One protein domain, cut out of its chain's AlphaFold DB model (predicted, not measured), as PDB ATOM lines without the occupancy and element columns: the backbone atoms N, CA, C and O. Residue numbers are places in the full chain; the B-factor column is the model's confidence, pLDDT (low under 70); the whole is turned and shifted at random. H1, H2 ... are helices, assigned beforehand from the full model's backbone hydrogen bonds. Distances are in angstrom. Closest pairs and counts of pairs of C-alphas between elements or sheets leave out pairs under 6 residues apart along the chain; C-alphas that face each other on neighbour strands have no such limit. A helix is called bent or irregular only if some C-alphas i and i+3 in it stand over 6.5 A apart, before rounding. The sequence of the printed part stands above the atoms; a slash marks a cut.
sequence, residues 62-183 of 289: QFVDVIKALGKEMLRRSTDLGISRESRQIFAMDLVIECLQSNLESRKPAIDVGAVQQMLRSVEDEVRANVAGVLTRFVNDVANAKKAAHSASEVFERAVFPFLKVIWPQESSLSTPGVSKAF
ATOM      1  N   GLN A  62      34.798  36.604   8.023       78.56
ATOM      2  CA  GLN A  62      35.170  37.794   8.770       78.56
ATOM      3  C   GLN A  62      34.924  37.599  10.264       78.56
ATOM      4  O   GLN A  62      33.825  37.283  10.709       78.56
ATOM      5  N   PHE A  63      35.971  37.812  11.058       79.62
ATOM      6  CA  PHE A  63      35.879  37.755  12.514       79.62
ATOM      7  C   PHE A  63      35.294  39.053  13.083       79.62
ATOM      8  O   PHE A  63      35.304  40.101  12.431       79.62
ATOM      9  N   VAL A  64      34.856  38.996  14.343       88.00
ATOM     10  CA  VAL A  64      34.187  40.089  15.069       88.00
ATOM     11  C   VAL A  64      34.851  41.461  14.892       88.00
ATOM     12  O   VAL A  64      34.170  42.465  14.696       88.00
ATOM     13  N   ASP A  65      36.183  41.535  14.908       87.56
ATOM     14  CA  ASP A  65      36.902  42.804  14.780       87.56
ATOM     15  C   ASP A  65      36.819  43.403  13.373       87.56
ATOM     16  O   ASP A  65      36.759  44.628  13.229       87.56
ATOM     17  N   VAL A  66      36.738  42.565  12.338       89.88
ATOM     18  CA  VAL A  66      36.480  43.044  10.979       89.88
ATOM     19  C   VAL A  66      35.048  43.544  10.859       89.88
ATOM     20  O   VAL A  66      34.829  44.613  10.295       89.88
ATOM     21  N   ILE A  67      34.082  42.859  11.471       93.19
ATOM     22  CA  ILE A  67      32.683  43.302  11.475       93.19
ATOM     23  C   ILE A  67      32.525  44.626  12.235       93.19
ATOM     24  O   ILE A  67      31.812  45.511  11.771       93.19
ATOM     25  N   LYS A  68      33.268  44.858  13.324       92.62
ATOM     26  CA  LYS A  68      33.311  46.185  13.972       92.62
ATOM     27  C   LYS A  68      33.835  47.281  13.039       92.62
ATOM     28  O   LYS A  68      33.419  48.431  13.155       92.62
ATOM     29  N   ALA A  69      34.780  46.957  12.157       90.31
ATOM     30  CA  ALA A  69      35.387  47.926  11.246       90.31
ATOM     31  C   ALA A  69      34.549  48.166   9.978       90.31
ATOM     32  O   ALA A  69      34.473  49.298   9.509       90.31
ATOM     33  N   LEU A  70      33.939  47.113   9.429       93.44
ATOM     34  CA  LEU A  70      33.332  47.101   8.095       93.44
ATOM     35  C   LEU A  70      31.843  46.734   8.087       93.44
ATOM     36  O   LEU A  70      31.197  46.890   7.055       93.44
ATOM     37  N   GLY A  71      31.264  46.294   9.205       93.44
ATOM     38  CA  GLY A  71      29.934  45.677   9.263       93.44
ATOM     39  C   GLY A  71      28.808  46.548   8.708       93.44
ATOM     40  O   GLY A  71      27.943  46.054   7.992       93.44
ATOM     41  N   LYS A  72      28.852  47.866   8.945       93.94
ATOM     42  CA  LYS A  72      27.883  48.811   8.361       93.94
ATOM     43  C   LYS A  72      27.921  48.813   6.831       93.94
ATOM     44  O   LYS A  72      26.884  48.935   6.185       93.94
ATOM     45  N   GLU A  73      29.112  48.711   6.256       94.62
ATOM     46  CA  GLU A  73      29.268  48.692   4.808       94.62
ATOM     47  C   GLU A  73      28.991  47.290   4.253       94.62
ATOM     48  O   GLU A  73      28.304  47.182   3.246       94.62
ATOM     49  N   MET A  74      29.367  46.218   4.962       95.19
ATOM     50  CA  MET A  74      28.962  44.844   4.622       95.19
ATOM     51  C   MET A  74      27.436  44.704   4.531       95.19
ATOM     52  O   MET A  74      26.943  44.112   3.573       95.19
ATOM     53  N   LEU A  75      26.683  45.312   5.460       95.62
ATOM     54  CA  LEU A  75      25.218  45.374   5.395       95.62
ATOM     55  C   LEU A  75      24.744  45.991   4.077       95.62
ATOM     56  O   LEU A  75      23.941  45.392   3.373       95.62
ATOM     57  N   ARG A  76      25.277  47.156   3.697       94.00
ATOM     58  CA  ARG A  76      24.913  47.814   2.431       94.00
ATOM     59  C   ARG A  76      25.276  46.966   1.215       94.00
ATOM     60  O   ARG A  76      24.486  46.859   0.282       94.00
ATOM     61  N   ARG A  77      26.458  46.344   1.231       93.69
ATOM     62  CA  ARG A  77      26.953  45.519   0.121       93.69
ATOM     63  C   ARG A  77      26.200  44.211  -0.031       93.69
ATOM     64  O   ARG A  77      26.072  43.735  -1.151       93.69
ATOM     65  N   SER A  78      25.646  43.666   1.046       94.75
ATOM     66  CA  SER A  78      24.815  42.461   0.989       94.75
ATOM     67  C   SER A  78      23.508  42.646   0.200       94.75
ATOM     68  O   SER A  78      22.940  41.661  -0.261       94.75
ATOM     69  N   THR A  79      23.065  43.889  -0.016       93.75
ATOM     70  CA  THR A  79      21.880  44.242  -0.821       93.75
ATOM     71  C   THR A  79      22.229  44.965  -2.129       93.75
ATOM     72  O   THR A  79      21.338  45.359  -2.875       93.75
ATOM     73  N   ASP A  80      23.516  45.175  -2.419       92.25
ATOM     74  CA  ASP A  80      23.986  45.936  -3.583       92.25
ATOM     75  C   ASP A  80      24.032  45.055  -4.841       92.25
ATOM     76  O   ASP A  80      24.863  44.147  -4.962       92.25
ATOM     77  N   LEU A  81      23.167  45.348  -5.818       89.88
ATOM     78  CA  LEU A  81      23.113  44.605  -7.080       89.88
ATOM     79  C   LEU A  81      24.391  44.723  -7.931       89.88
ATOM     80  O   LEU A  81      24.639  43.854  -8.764       89.88
ATOM     81  N   GLY A  82      25.231  45.735  -7.686       89.25
ATOM     82  CA  GLY A  82      26.542  45.892  -8.325       89.25
ATOM     83  C   GLY A  82      27.633  44.971  -7.764       89.25
ATOM     84  O   GLY A  82      28.706  44.845  -8.361       89.25
ATOM     85  N   ILE A  83      27.382  44.315  -6.629       91.38
ATOM     86  CA  ILE A  83      28.247  43.284  -6.053       91.38
ATOM     87  C   ILE A  83      27.790  41.910  -6.549       91.38
ATOM     88  O   ILE A  83      26.602  41.673  -6.751       91.38
ATOM     89  N   SER A  84      28.728  40.983  -6.762       91.12
ATOM     90  CA  SER A  84      28.370  39.631  -7.198       91.12
ATOM     91  C   SER A  84      27.508  38.930  -6.150       91.12
ATOM     92  O   SER A  84      27.697  39.101  -4.943       91.12
ATOM     93  N   ARG A  85      26.590  38.082  -6.619       91.44
ATOM     94  CA  ARG A  85      25.706  37.282  -5.765       91.44
ATOM     95  C   ARG A  85      26.470  36.514  -4.682       91.44
ATOM     96  O   ARG A  85      26.079  36.551  -3.524       91.44
ATOM     97  N   GLU A  86      27.578  35.875  -5.047       92.06
ATOM     98  CA  GLU A  86      28.435  35.133  -4.112       92.06
ATOM     99  C   GLU A  86      28.971  36.028  -2.985       92.06
ATOM    100  O   GLU A  86      28.864  35.682  -1.813       92.06
ATOM    101  N   SER A  87      29.477  37.223  -3.307       92.81
ATOM    102  CA  SER A  87      29.968  38.149  -2.284       92.81
ATOM    103  C   SER A  87      28.840  38.663  -1.387       92.81
ATOM    104  O   SER A  87      29.030  38.746  -0.176       92.81
ATOM    105  N   ARG A  88      27.650  38.939  -1.943       94.25
ATOM    106  CA  ARG A  88      26.465  39.300  -1.143       94.25
ATOM    107  C   ARG A  88      26.096  38.205  -0.145       94.25
ATOM    108  O   ARG A  88      25.837  38.510   1.017       94.25
ATOM    109  N   GLN A  89      26.104  36.946  -0.595       94.25
ATOM    110  CA  GLN A  89      25.846  35.786   0.259       94.25
ATOM    111  C   GLN A  89      26.856  35.719   1.400       94.25
ATOM    112  O   GLN A  89      26.445  35.651   2.553       94.25
ATOM    113  N   ILE A  90      28.151  35.826   1.104       94.38
ATOM    114  CA  ILE A  90      29.196  35.748   2.131       94.38
ATOM    115  C   ILE A  90      29.040  36.862   3.173       94.38
ATOM    116  O   ILE A  90      29.073  36.576   4.366       94.38
ATOM    117  N   PHE A  91      28.757  38.102   2.761       95.62
ATOM    118  CA  PHE A  91      28.528  39.191   3.716       95.62
ATOM    119  C   PHE A  91      27.305  38.959   4.600       95.62
ATOM    120  O   PHE A  91      27.382  39.160   5.810       95.62
ATOM    121  N   ALA A  92      26.184  38.521   4.020       96.50
ATOM    122  CA  ALA A  92      24.991  38.206   4.797       96.50
ATOM    123  C   ALA A  92      25.267  37.071   5.799       96.50
ATOM    124  O   ALA A  92      24.857  37.156   6.955       96.50
ATOM    125  N   MET A  93      26.009  36.043   5.376       95.44
ATOM    126  CA  MET A  93      26.413  34.926   6.228       95.44
ATOM    127  C   MET A  93      27.320  35.374   7.377       95.44
ATOM    128  O   MET A  93      27.024  35.035   8.517       95.44
ATOM    129  N   ASP A  94      28.371  36.157   7.115       95.44
ATOM    130  CA  ASP A  94      29.286  36.666   8.148       95.44
ATOM    131  C   ASP A  94      28.536  37.466   9.225       95.44
ATOM    132  O   ASP A  94      28.751  37.281  10.423       95.44
ATOM    133  N   LEU A  95      27.609  38.333   8.803       97.00
ATOM    134  CA  LEU A  95      26.799  39.147   9.710       97.00
ATOM    135  C   LEU A  95      25.850  38.292  10.561       97.00
ATOM    136  O   LEU A  95      25.684  38.552  11.752       97.00
ATOM    137  N   VAL A  96      25.252  37.251   9.974       97.25
ATOM    138  CA  VAL A  96      24.405  36.298  10.706       97.25
ATOM    139  C   VAL A  96      25.224  35.453  11.677       97.25
ATOM    140  O   VAL A  96      24.807  35.291  12.823       97.25
ATOM    141  N   ILE A  97      26.393  34.956  11.264       96.38
ATOM    142  CA  ILE A  97      27.304  34.196  12.130       96.38
ATOM    143  C   ILE A  97      27.712  35.040  13.334       96.38
ATOM    144  O   ILE A  97      27.692  34.545  14.455       96.38
ATOM    145  N   GLU A  98      28.005  36.325  13.143       96.75
ATOM    146  CA  GLU A  98      28.293  37.233  14.251       96.75
ATOM    147  C   GLU A  98      27.116  37.368  15.222       96.75
ATOM    148  O   GLU A  98      27.329  37.325  16.434       96.75
ATOM    149  N   CYS A  99      25.877  37.478  14.735       97.50
ATOM    150  CA  CYS A  99      24.700  37.476  15.608       97.50
ATOM    151  C   CYS A  99      24.549  36.152  16.376       97.50
ATOM    152  O   CYS A  99      24.291  36.175  17.580       97.50
ATOM    153  N   LEU A 100      24.742  35.008  15.711       97.56
ATOM    154  CA  LEU A 100      24.669  33.683  16.337       97.56
ATOM    155  C   LEU A 100      25.754  33.502  17.405       97.56
ATOM    156  O   LEU A 100      25.448  33.121  18.534       97.56
ATOM    157  N   GLN A 101      27.000  33.844  17.081       95.69
ATOM    158  CA  GLN A 101      28.126  33.780  18.009       95.69
ATOM    159  C   GLN A 101      27.907  34.707  19.208       95.69
ATOM    160  O   GLN A 101      28.174  34.326  20.344       95.69
ATOM    161  N   SER A 102      27.367  35.906  18.972       96.38
ATOM    162  CA  SER A 102      27.055  36.857  20.043       96.38
ATOM    163  C   SER A 102      26.014  36.317  21.015       96.38
ATOM    164  O   SER A 102      26.180  36.460  22.225       96.38
ATOM    165  N   ASN A 103      24.969  35.665  20.499       96.69
ATOM    166  CA  ASN A 103      23.958  35.012  21.324       96.69
ATOM    167  C   ASN A 103      24.569  33.856  22.134       96.69
ATOM    168  O   ASN A 103      24.369  33.783  23.349       96.69
ATOM    169  N   LEU A 104      25.371  33.002  21.484       95.62
ATOM    170  CA  LEU A 104      26.039  31.867  22.127       95.62
ATOM    171  C   LEU A 104      26.949  32.313  23.279       95.62
ATOM    172  O   LEU A 104      26.908  31.737  24.363       95.62
ATOM    173  N   GLU A 105      27.729  33.369  23.061       95.19
ATOM    174  CA  GLU A 105      28.645  33.956  24.046       95.19
ATOM    175  C   GLU A 105      27.945  34.911  25.026       95.19
ATOM    176  O   GLU A 105      28.587  35.453  25.924       95.19
ATOM    177  N   SER A 106      26.635  35.134  24.865       95.00
ATOM    178  CA  SER A 106      25.843  36.061  25.684       95.00
ATOM    179  C   SER A 106      26.440  37.476  25.737       95.00
ATOM    180  O   SER A 106      26.423  38.148  26.769       95.00
ATOM    181  N   ARG A 107      26.963  37.942  24.598       95.38
ATOM    182  CA  ARG A 107      27.559  39.273  24.423       95.38
ATOM    183  C   ARG A 107      26.724  40.148  23.496       95.38
ATOM    184  O   ARG A 107      25.919  39.670  22.700       95.38
ATOM    185  N   LYS A 108      26.979  41.457  23.538       94.38
ATOM    186  CA  LYS A 108      26.407  42.390  22.562       94.38
ATOM    187  C   LYS A 108      26.997  42.118  21.163       94.38
ATOM    188  O   LYS A 108      28.226  42.037  21.048       94.38
ATOM    189  N   PRO A 109      26.167  42.026  20.108       94.81
ATOM    190  CA  PRO A 109      26.659  41.904  18.742       94.81
ATOM    191  C   PRO A 109      27.477  43.113  18.289       94.81
ATOM    192  O   PRO A 109      27.197  44.251  18.676       94.81
ATOM    193  N   ALA A 110      28.479  42.871  17.440       94.94
ATOM    194  CA  ALA A 110      29.281  43.928  16.822       94.94
ATOM    195  C   ALA A 110      28.497  44.762  15.795       94.94
ATOM    196  O   ALA A 110      28.964  45.824  15.382       94.94
ATOM    197  N   ILE A 111      27.321  44.282  15.388       95.00
ATOM    198  CA  ILE A 111      26.444  44.921  14.416       95.00
ATOM    199  C   ILE A 111      25.041  45.121  14.993       95.00
ATOM    200  O   ILE A 111      24.598  44.383  15.869       95.00
ATOM    201  N   ASP A 112      24.335  46.138  14.503       95.81
ATOM    202  CA  ASP A 112      22.945  46.377  14.874       95.81
ATOM    203  C   ASP A 112      22.044  45.233  14.378       95.81
ATOM    204  O   ASP A 112      21.967  44.944  13.182       95.81
ATOM    205  N   VAL A 113      21.350  44.588  15.316       95.69
ATOM    206  CA  VAL A 113      20.463  43.448  15.052       95.69
ATOM    207  C   VAL A 113      19.263  43.835  14.185       95.69
ATOM    208  O   VAL A 113      18.868  43.067  13.307       95.69
ATOM    209  N   GLY A 114      18.696  45.026  14.388       96.88
ATOM    210  CA  GLY A 114      17.604  45.539  13.566       96.88
ATOM    211  C   GLY A 114      18.053  45.776  12.126       96.88
ATOM    212  O   GLY A 114      17.321  45.458  11.190       96.88
ATOM    213  N   ALA A 115      19.286  46.245  11.930       97.06
ATOM    214  CA  ALA A 115      19.862  46.402  10.599       97.06
ATOM    215  C   ALA A 115      20.092  45.049   9.897       97.06
ATOM    216  O   ALA A 115      19.808  44.935   8.705       97.06
ATOM    217  N   VAL A 116      20.526  44.012  10.624       97.88
ATOM    218  CA  VAL A 116      20.625  42.638  10.089       97.88
ATOM    219  C   VAL A 116      19.245  42.089   9.726       97.88
ATOM    220  O   VAL A 116      19.079  41.510   8.655       97.88
ATOM    221  N   GLN A 117      18.226  42.312  10.557       97.94
ATOM    222  CA  GLN A 117      16.862  41.899  10.226       97.94
ATOM    223  C   GLN A 117      16.352  42.600   8.955       97.94
ATOM    224  O   GLN A 117      15.783  41.947   8.081       97.94
ATOM    225  N   GLN A 118      16.574  43.912   8.817       97.44
ATOM    226  CA  GLN A 118      16.192  44.645   7.605       97.44
ATOM    227  C   GLN A 118      16.943  44.147   6.371       97.44
ATOM    228  O   GLN A 118      16.329  43.932   5.330       97.44
ATOM    229  N   MET A 119      18.239  43.864   6.501       97.81
ATOM    230  CA  MET A 119      19.009  43.217   5.443       97.81
ATOM    231  C   MET A 119      18.350  41.902   5.003       97.81
ATOM    232  O   MET A 119      18.109  41.714   3.814       97.81
ATOM    233  N   LEU A 120      17.997  41.012   5.936       97.75
ATOM    234  CA  LEU A 120      17.372  39.723   5.609       97.75
ATOM    235  C   LEU A 120      16.015  39.869   4.899       97.75
ATOM    236  O   LEU A 120      15.658  39.015   4.082       97.75
ATOM    237  N   ARG A 121      15.273  40.952   5.169       97.25
ATOM    238  CA  ARG A 121      14.049  41.296   4.426       97.25
ATOM    239  C   ARG A 121      14.344  41.743   2.995       97.25
ATOM    240  O   ARG A 121      13.584  41.403   2.095       97.25
ATOM    241  N   SER A 122      15.429  42.486   2.787       96.50
ATOM    242  CA  SER A 122      15.760  43.109   1.500       96.50
ATOM    243  C   SER A 122      16.557  42.226   0.540       96.50
ATOM    244  O   SER A 122      16.524  42.473  -0.663       96.50
ATOM    245  N   VAL A 123      17.289  41.223   1.032       96.00
ATOM    246  CA  VAL A 123      18.049  40.311   0.161       96.00
ATOM    247  C   VAL A 123      17.136  39.410  -0.672       96.00
ATOM    248  O   VAL A 123      15.999  39.116  -0.299       96.00
ATOM    249  N   GLU A 124      17.671  38.936  -1.796       94.88
ATOM    250  CA  GLU A 124      17.018  37.970  -2.680       94.88
ATOM    251  C   GLU A 124      16.762  36.636  -1.963       94.88
ATOM    252  O   GLU A 124      17.487  36.253  -1.038       94.88
ATOM    253  N   ASP A 125      15.762  35.893  -2.436       94.75
ATOM    254  CA  ASP A 125      15.364  34.615  -1.842       94.75
ATOM    255  C   ASP A 125      16.521  33.611  -1.740       94.75
ATOM    256  O   ASP A 125      16.731  33.006  -0.693       94.75
ATOM    257  N   GLU A 126      17.342  33.497  -2.787       94.06
ATOM    258  CA  GLU A 126      18.499  32.593  -2.808       94.06
ATOM    259  C   GLU A 126      19.517  32.931  -1.704       94.06
ATOM    260  O   GLU A 126      20.054  32.044  -1.038       94.06
ATOM    261  N   VAL A 127      19.765  34.226  -1.475       95.44
ATOM    262  CA  VAL A 127      20.653  34.690  -0.402       95.44
ATOM    263  C   VAL A 127      20.050  34.338   0.953       95.44
ATOM    264  O   VAL A 127      20.744  33.795   1.813       95.44
ATOM    265  N   ARG A 128      18.747  34.584   1.132       97.00
ATOM    266  CA  ARG A 128      18.026  34.252   2.364       97.00
ATOM    267  C   ARG A 128      18.046  32.749   2.645       97.00
ATOM    268  O   ARG A 128      18.334  32.355   3.770       97.00
ATOM    269  N   ALA A 129      17.816  31.910   1.637       96.75
ATOM    270  CA  ALA A 129      17.889  30.456   1.749       96.75
ATOM    271  C   ALA A 129      19.299  29.978   2.138       96.75
ATOM    272  O   ALA A 129      19.440  29.116   3.005       96.75
ATOM    273  N   ASN A 130      20.359  30.574   1.577       95.38
ATOM    274  CA  ASN A 130      21.730  30.246   1.979       95.38
ATOM    275  C   ASN A 130      21.987  30.612   3.453       95.38
ATOM    276  O   ASN A 130      22.519  29.797   4.210       95.38
ATOM    277  N   VAL A 131      21.530  31.790   3.893       96.50
ATOM    278  CA  VAL A 131      21.609  32.193   5.305       96.50
ATOM    279  C   VAL A 131      20.811  31.245   6.207       96.50
ATOM    280  O   VAL A 131      21.325  30.850   7.248       96.50
ATOM    281  N   ALA A 132      19.606  30.812   5.825       97.69
ATOM    282  CA  ALA A 132      18.864  29.796   6.584       97.69
ATOM    283  C   ALA A 132      19.693  28.508   6.757       97.69
ATOM    284  O   ALA A 132      19.771  27.960   7.855       97.69
ATOM    285  N   GLY A 133      20.399  28.079   5.706       96.50
ATOM    286  CA  GLY A 133      21.300  26.926   5.756       96.50
ATOM    287  C   GLY A 133      22.525  27.127   6.661       96.50
ATOM    288  O   GLY A 133      23.051  26.153   7.205       96.50
ATOM    289  N   VAL A 134      22.970  28.374   6.878       96.56
ATOM    290  CA  VAL A 134      24.048  28.686   7.833       96.56
ATOM    291  C   VAL A 134      23.672  28.309   9.255       96.56
ATOM    292  O   VAL A 134      24.551  27.854   9.975       96.56
ATOM    293  N   LEU A 135      22.408  28.432   9.662       98.00
ATOM    294  CA  LEU A 135      21.997  28.090  11.029       98.00
ATOM    295  C   LEU A 135      22.267  26.608  11.323       98.00
ATOM    296  O   LEU A 135      22.832  26.274  12.362       98.00
ATOM    297  N   THR A 136      21.951  25.728  10.370       96.06
ATOM    298  CA  THR A 136      22.232  24.288  10.457       96.06
ATOM    299  C   THR A 136      23.735  24.005  10.487       96.06
ATOM    300  O   THR A 136      24.200  23.209  11.304       96.06
ATOM    301  N   ARG A 137      24.516  24.662   9.614       95.06
ATOM    302  CA  ARG A 137      25.984  24.519   9.598       95.06
ATOM    303  C   ARG A 137      26.605  24.988  10.911       95.06
ATOM    304  O   ARG A 137      27.386  24.250  11.488       95.06
ATOM    305  N   PHE A 138      26.177  26.135  11.430       96.12
ATOM    306  CA  PHE A 138      26.664  26.699  12.687       96.12
ATOM    307  C   PHE A 138      26.473  25.738  13.866       96.12
ATOM    308  O   PHE A 138      27.417  25.504  14.617       96.12
ATOM    309  N   VAL A 139      25.288  25.125  14.001       96.38
ATOM    310  CA  VAL A 139      25.042  24.116  15.049       96.38
ATOM    311  C   VAL A 139      26.017  22.945  14.924       96.38
ATOM    312  O   VAL A 139      26.644  22.563  15.911       96.38
ATOM    313  N   ASN A 140      26.193  22.405  13.714       93.69
ATOM    314  CA  ASN A 140      27.103  21.285  13.477       93.69
ATOM    315  C   ASN A 140      28.575  21.658  13.711       93.69
ATOM    316  O   ASN A 140      29.299  20.887  14.337       93.69
ATOM    317  N   ASP A 141      29.018  22.816  13.231       93.38
ATOM    318  CA  ASP A 141      30.414  23.249  13.303       93.38
ATOM    319  C   ASP A 141      30.836  23.519  14.751       93.38
ATOM    320  O   ASP A 141      31.914  23.095  15.174       93.38
ATOM    321  N   VAL A 142      29.971  24.164  15.545       93.31
ATOM    322  CA  VAL A 142      30.248  24.421  16.965       93.31
ATOM    323  C   VAL A 142      30.181  23.129  17.783       93.31
ATOM    324  O   VAL A 142      31.075  22.879  18.594       93.31
ATOM    325  N   ALA A 143      29.169  22.286  17.559       91.38
ATOM    326  CA  ALA A 143      28.987  21.057  18.333       91.38
ATOM    327  C   ALA A 143      30.025  19.966  18.012       91.38
ATOM    328  O   ALA A 143      30.319  19.140  18.872       91.38
ATOM    329  N   ASN A 144      30.586  19.948  16.797       89.81
ATOM    330  CA  ASN A 144      31.592  18.966  16.374       89.81
ATOM    331  C   ASN A 144      33.032  19.512  16.416       89.81
ATOM    332  O   ASN A 144      33.966  18.846  15.959       89.81
ATOM    333  N   ALA A 145      33.247  20.719  16.947       90.69
ATOM    334  CA  ALA A 145      34.587  21.267  17.111       90.69
ATOM    335  C   ALA A 145      35.453  20.359  18.009       90.69
ATOM    336  O   ALA A 145      34.978  19.797  18.993       90.69
ATOM    337  N   LYS A 146      36.765  20.264  17.736       82.12
ATOM    338  CA  LYS A 146      37.709  19.423  18.516       82.12
ATOM    339  C   LYS A 146      37.688  19.694  20.029       82.12
ATOM    340  O   LYS A 146      38.066  18.833  20.812       82.12
ATOM    341  N   LYS A 147      37.299  20.909  20.422       82.88
ATOM    342  CA  LYS A 147      37.080  21.341  21.806       82.88
ATOM    343  C   LYS A 147      35.660  21.892  21.946       82.88
ATOM    344  O   LYS A 147      35.489  23.049  22.321       82.88
ATOM    345  N   ALA A 148      34.661  21.108  21.540       82.44
ATOM    346  CA  ALA A 148      33.261  21.503  21.627       82.44
ATOM    347  C   ALA A 148      32.904  21.813  23.086       82.44
ATOM    348  O   ALA A 148      32.900  20.931  23.940       82.44
ATOM    349  N   ALA A 149      32.650  23.091  23.364       88.19
ATOM    350  CA  ALA A 149      32.232  23.563  24.682       88.19
ATOM    351  C   ALA A 149      30.718  23.422  24.899       88.19
ATOM    352  O   ALA A 149      30.254  23.532  26.030       88.19
ATOM    353  N   HIS A 150      29.962  23.211  23.817       92.12
ATOM    354  CA  HIS A 150      28.507  23.177  23.821       92.12
ATOM    355  C   HIS A 150      27.986  21.993  23.017       92.12
ATOM    356  O   HIS A 150      28.503  21.687  21.938       92.12
ATOM    357  N   SER A 151      26.943  21.347  23.529       94.81
ATOM    358  CA  SER A 151      26.201  20.338  22.776       94.81
ATOM    359  C   SER A 151      25.377  20.987  21.655       94.81
ATOM    360  O   SER A 151      25.084  22.180  21.687       94.81
ATOM    361  N   ALA A 152      24.948  20.203  20.664       95.38
ATOM    362  CA  ALA A 152      24.124  20.729  19.573       95.38
ATOM    363  C   ALA A 152      22.791  21.339  20.058       95.38
ATOM    364  O   ALA A 152      22.370  22.370  19.533       95.38
ATOM    365  N   SER A 153      22.176  20.747  21.091       96.50
ATOM    366  CA  SER A 153      20.957  21.272  21.729       96.50
ATOM    367  C   SER A 153      21.222  22.632  22.368       96.50
ATOM    368  O   SER A 153      20.502  23.592  22.109       96.50
ATOM    369  N   GLU A 154      22.318  22.752  23.122       97.06
ATOM    370  CA  GLU A 154      22.705  24.009  23.770       97.06
ATOM    371  C   GLU A 154      23.018  25.108  22.751       97.06
ATOM    372  O   GLU A 154      22.624  26.258  22.944       97.06
ATOM    373  N   VAL A 155      23.706  24.774  21.651       97.62
ATOM    374  CA  VAL A 155      23.978  25.739  20.575       97.62
ATOM    375  C   VAL A 155      22.671  26.205  19.940       97.62
ATOM    376  O   VAL A 155      22.483  27.407  19.736       97.62
ATOM    377  N   PHE A 156      21.746  25.284  19.659       98.25
ATOM    378  CA  PHE A 156      20.436  25.642  19.129       98.25
ATOM    379  C   PHE A 156      19.681  26.571  20.090       98.25
ATOM    380  O   PHE A 156      19.277  27.663  19.692       98.25
ATOM    381  N   GLU A 157      19.541  26.187  21.356       97.94
ATOM    382  CA  GLU A 157      18.767  26.922  22.362       97.94
ATOM    383  C   GLU A 157      19.349  28.302  22.674       97.94
ATOM    384  O   GLU A 157      18.601  29.270  22.826       97.94
ATOM    385  N   ARG A 158      20.679  28.420  22.754       97.69
ATOM    386  CA  ARG A 158      21.346  29.673  23.131       97.69
ATOM    387  C   ARG A 158      21.568  30.611  21.956       97.69
ATOM    388  O   ARG A 158      21.526  31.821  22.153       97.69
ATOM    389  N   ALA A 159      21.813  30.089  20.753       97.88
ATOM    390  CA  ALA A 159      22.190  30.906  19.600       97.88
ATOM    391  C   ALA A 159      21.080  31.016  18.553       97.88
ATOM    392  O   ALA A 159      20.657  32.124  18.204       97.88
ATOM    393  N   VAL A 160      20.612  29.868  18.060       98.38
ATOM    394  CA  VAL A 160      19.721  29.791  16.896       98.38
ATOM    395  C   VAL A 160      18.284  30.130  17.261       98.38
ATOM    396  O   VAL A 160      17.648  30.907  16.554       98.38
ATOM    397  N   PHE A 161      17.766  29.611  18.371       98.19
ATOM    398  CA  PHE A 161      16.392  29.858  18.794       98.19
ATOM    399  C   PHE A 161      16.112  31.355  19.052       98.19
ATOM    400  O   PHE A 161      15.150  31.881  18.480       98.19
ATOM    401  N   PRO A 162      16.956  32.109  19.792       97.69
ATOM    402  CA  PRO A 162      16.774  33.551  19.947       97.69
ATOM    403  C   PRO A 162      16.918  34.302  18.620       97.69
ATOM    404  O   PRO A 162      16.172  35.247  18.364       97.69
ATOM    405  N   PHE A 163      17.831  33.858  17.750       98.31
ATOM    406  CA  PHE A 163      17.999  34.435  16.419       98.31
ATOM    407  C   PHE A 163      16.730  34.270  15.569       98.31
ATOM    408  O   PHE A 163      16.232  35.253  15.025       98.31
ATOM    409  N   LEU A 164      16.154  33.065  15.511       98.00
ATOM    410  CA  LEU A 164      14.906  32.791  14.793       98.00
ATOM    411  C   LEU A 164      13.725  33.588  15.353       98.00
ATOM    412  O   LEU A 164      12.835  33.963  14.599       98.00
ATOM    413  N   LYS A 165      13.713  33.854  16.662       96.12
ATOM    414  CA  LYS A 165      12.634  34.588  17.329       96.12
ATOM    415  C   LYS A 165      12.712  36.103  17.125       96.12
ATOM    416  O   LYS A 165      11.673  36.745  17.004       96.12
ATOM    417  N   VAL A 166      13.917  36.676  17.140       95.50
ATOM    418  CA  VAL A 166      14.118  38.137  17.218       95.50
ATOM    419  C   VAL A 166      14.680  38.729  15.925       95.50
ATOM    420  O   VAL A 166      14.308  39.839  15.550       95.50
ATOM    421  N   ILE A 167      15.570  38.008  15.243       97.31
ATOM    422  CA  ILE A 167      16.391  38.542  14.145       97.31
ATOM    423  C   ILE A 167      15.888  38.063  12.789       97.31
ATOM    424  O   ILE A 167      15.852  38.837  11.837       97.31
ATOM    425  N   TRP A 168      15.479  36.800  12.683       98.06
ATOM    426  CA  TRP A 168      14.951  36.269  11.432       98.06
ATOM    427  C   TRP A 168      13.631  36.968  11.045       98.06
ATOM    428  O   TRP A 168      12.808  37.242  11.929       98.06
ATOM    429  N   PRO A 169      13.393  37.275   9.754       96.88
ATOM    430  CA  PRO A 169      12.126  37.845   9.301       96.88
ATOM    431  C   PRO A 169      10.929  36.933   9.616       96.88
ATOM    432  O   PRO A 169      10.983  35.724   9.410       96.88
ATOM    433  N   GLN A 170       9.839  37.505  10.133       95.62
ATOM    434  CA  GLN A 170       8.663  36.753  10.604       95.62
ATOM    435  C   GLN A 170       7.507  36.735   9.588       95.62
ATOM    436  O   GLN A 170       6.486  36.078   9.807       95.62
ATOM    437  N   GLU A 171       7.648  37.484   8.500       94.44
ATOM    438  CA  GLU A 171       6.650  37.677   7.461       94.44
ATOM    439  C   GLU A 171       6.467  36.392   6.634       94.44
ATOM    440  O   GLU A 171       7.426  35.813   6.122       94.44
ATOM    441  N   SER A 172       5.219  35.945   6.465       90.44
ATOM    442  CA  SER A 172       4.907  34.718   5.713       90.44
ATOM    443  C   SER A 172       5.282  34.813   4.233       90.44
ATOM    444  O   SER A 172       5.652  33.806   3.639       90.44
ATOM    445  N   SER A 173       5.270  36.017   3.652       93.31
ATOM    446  CA  SER A 173       5.693  36.268   2.266       93.31
ATOM    447  C   SER A 173       7.163  35.930   1.999       93.31
ATOM    448  O   SER A 173       7.552  35.778   0.844       93.31
ATOM    449  N   LEU A 174       7.980  35.798   3.048       95.44
ATOM    450  CA  LEU A 174       9.399  35.447   2.954       95.44
ATOM    451  C   LEU A 174       9.657  33.948   3.179       95.44
ATOM    452  O   LEU A 174      10.809  33.518   3.142       95.44
ATOM    453  N   SER A 175       8.597  33.161   3.400       95.62
ATOM    454  CA  SER A 175       8.652  31.704   3.557       95.62
ATOM    455  C   SER A 175       8.529  31.035   2.190       95.62
ATOM    456  O   SER A 175       7.433  30.776   1.697       95.62
ATOM    457  N   THR A 176       9.669  30.801   1.550       96.88
ATOM    458  CA  THR A 176       9.764  30.228   0.202       96.88
ATOM    459  C   THR A 176      10.185  28.757   0.249       96.88
ATOM    460  O   THR A 176      10.714  28.301   1.269       96.88
ATOM    461  N   PRO A 177      10.022  27.994  -0.850       96.81
ATOM    462  CA  PRO A 177      10.535  26.626  -0.929       96.81
ATOM    463  C   PRO A 177      12.042  26.530  -0.651       96.81
ATOM    464  O   PRO A 177      12.480  25.588   0.006       96.81
ATOM    465  N   GLY A 178      12.833  27.521  -1.084       96.62
ATOM    466  CA  GLY A 178      14.275  27.574  -0.829       96.62
ATOM    467  C   GLY A 178      14.607  27.727   0.656       96.62
ATOM    468  O   GLY A 178      15.425  26.976   1.190       96.62
ATOM    469  N   VAL A 179      13.930  28.650   1.346       97.44
ATOM    470  CA  VAL A 179      14.078  28.850   2.797       97.44
ATOM    471  C   VAL A 179      13.585  27.630   3.581       97.44
ATOM    472  O   VAL A 179      14.273  27.165   4.489       97.44
ATOM    473  N   SER A 180      12.431  27.074   3.205       97.88
ATOM    474  CA  SER A 180      11.866  25.866   3.821       97.88
ATOM    475  C   SER A 180      12.828  24.680   3.712       97.88
ATOM    476  O   SER A 180      13.152  24.051   4.720       97.88
ATOM    477  N   LYS A 181      13.377  24.439   2.513       96.88
ATOM    478  CA  LYS A 181      14.381  23.397   2.275       96.88
ATOM    479  C   LYS A 181      15.628  23.593   3.136       96.88
ATOM    480  O   LYS A 181      16.130  22.637   3.716       96.88
ATOM    481  N   ALA A 182      16.117  24.825   3.252       96.69
ATOM    482  CA  ALA A 182      17.290  25.129   4.066       96.69
ATOM    483  C   ALA A 182      17.051  24.900   5.574       96.69
ATOM    484  O   ALA A 182      17.954  24.440   6.277       96.69
ATOM    485  N   PHE A 183      15.836  25.165   6.065       97.69
ATOM    486  CA  PHE A 183      15.454  24.903   7.455       97.69
ATOM    487  C   PHE A 183      15.116  23.444   7.757       97.69
ATOM    488  O   PHE A 183      15.204  23.043   8.916       97.69
TER     489      PHE A 183
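What this domain is: This is residues 62 to 183 of the 289 residues of an uncharacterized protein of Rhodoferax sp. IMCC26218 (UniProt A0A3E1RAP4). The long helix H2 runs through the core, with H1 on one side and H4 on the opposite side; H6 packs on H4, away from H2. H3 packs beside H2, and H5 crosses its end near Leu 104. The printed part has 122 residues with six named helices, H1 to H6 in order, no named strand, and is all helix. It is compact, with a radius of gyration of the C-alphas of 13.8 A, and spans 40 by 35 by 23 A.

How they stand to each other: Start at H1, residues 64 to 78, which touches H2, residues 85 to 104, in a hairpin; look at the C-alphas of Ser 78 and Arg 88, the closest, 4.2 A apart. With H3, residues 113 to 122, they form an up-and-down bundle, each helix running against the one before. H2, the hub, touches H4, residues 125 to 143, at a steep tilt of 42 degrees, closest at C-alphas 89 and 127, 5.3 A. H5, residues 152 to 166, touches residues 99 to 104 of H2, closest at C-alphas 159 and 104, 4.7 A. H6, residues 177 to 183, touches H4 at a shallow tilt of 13 degrees, closest at C-alphas 179 and 129, 4.3 A; H5 and H6 are apart. Every O i to N i+4 pair is within hydrogen-bond range in H2, H3 and H6; in H1 it is 9 of 11, in H4 13 of 15, in H5 9 of 11.

Where its parts are: Find C-alpha 64 at (34.187, 40.089, 15.069), where H1 begins; H1 is irregular, with C-alphas 69 and 72 8.1 A apart. H2 runs 28.4 A, H3 14.3 A. H4 runs 27.9 A with a kink of 25 degrees near residue 136. H5 runs 20.2 A and is only just irregular, with C-alphas 158 and 161 6.6 A apart. H6 ends at C-alpha 183, (15.454, 24.903, 7.455).

The domain as a whole: The C-alphas of Gly 82 and Lys 147, the two farthest apart, are 40.3 A apart. The printed part has no cut and no long link; H3 to H4 is tight. No printed residue is under 70 in pLDDT.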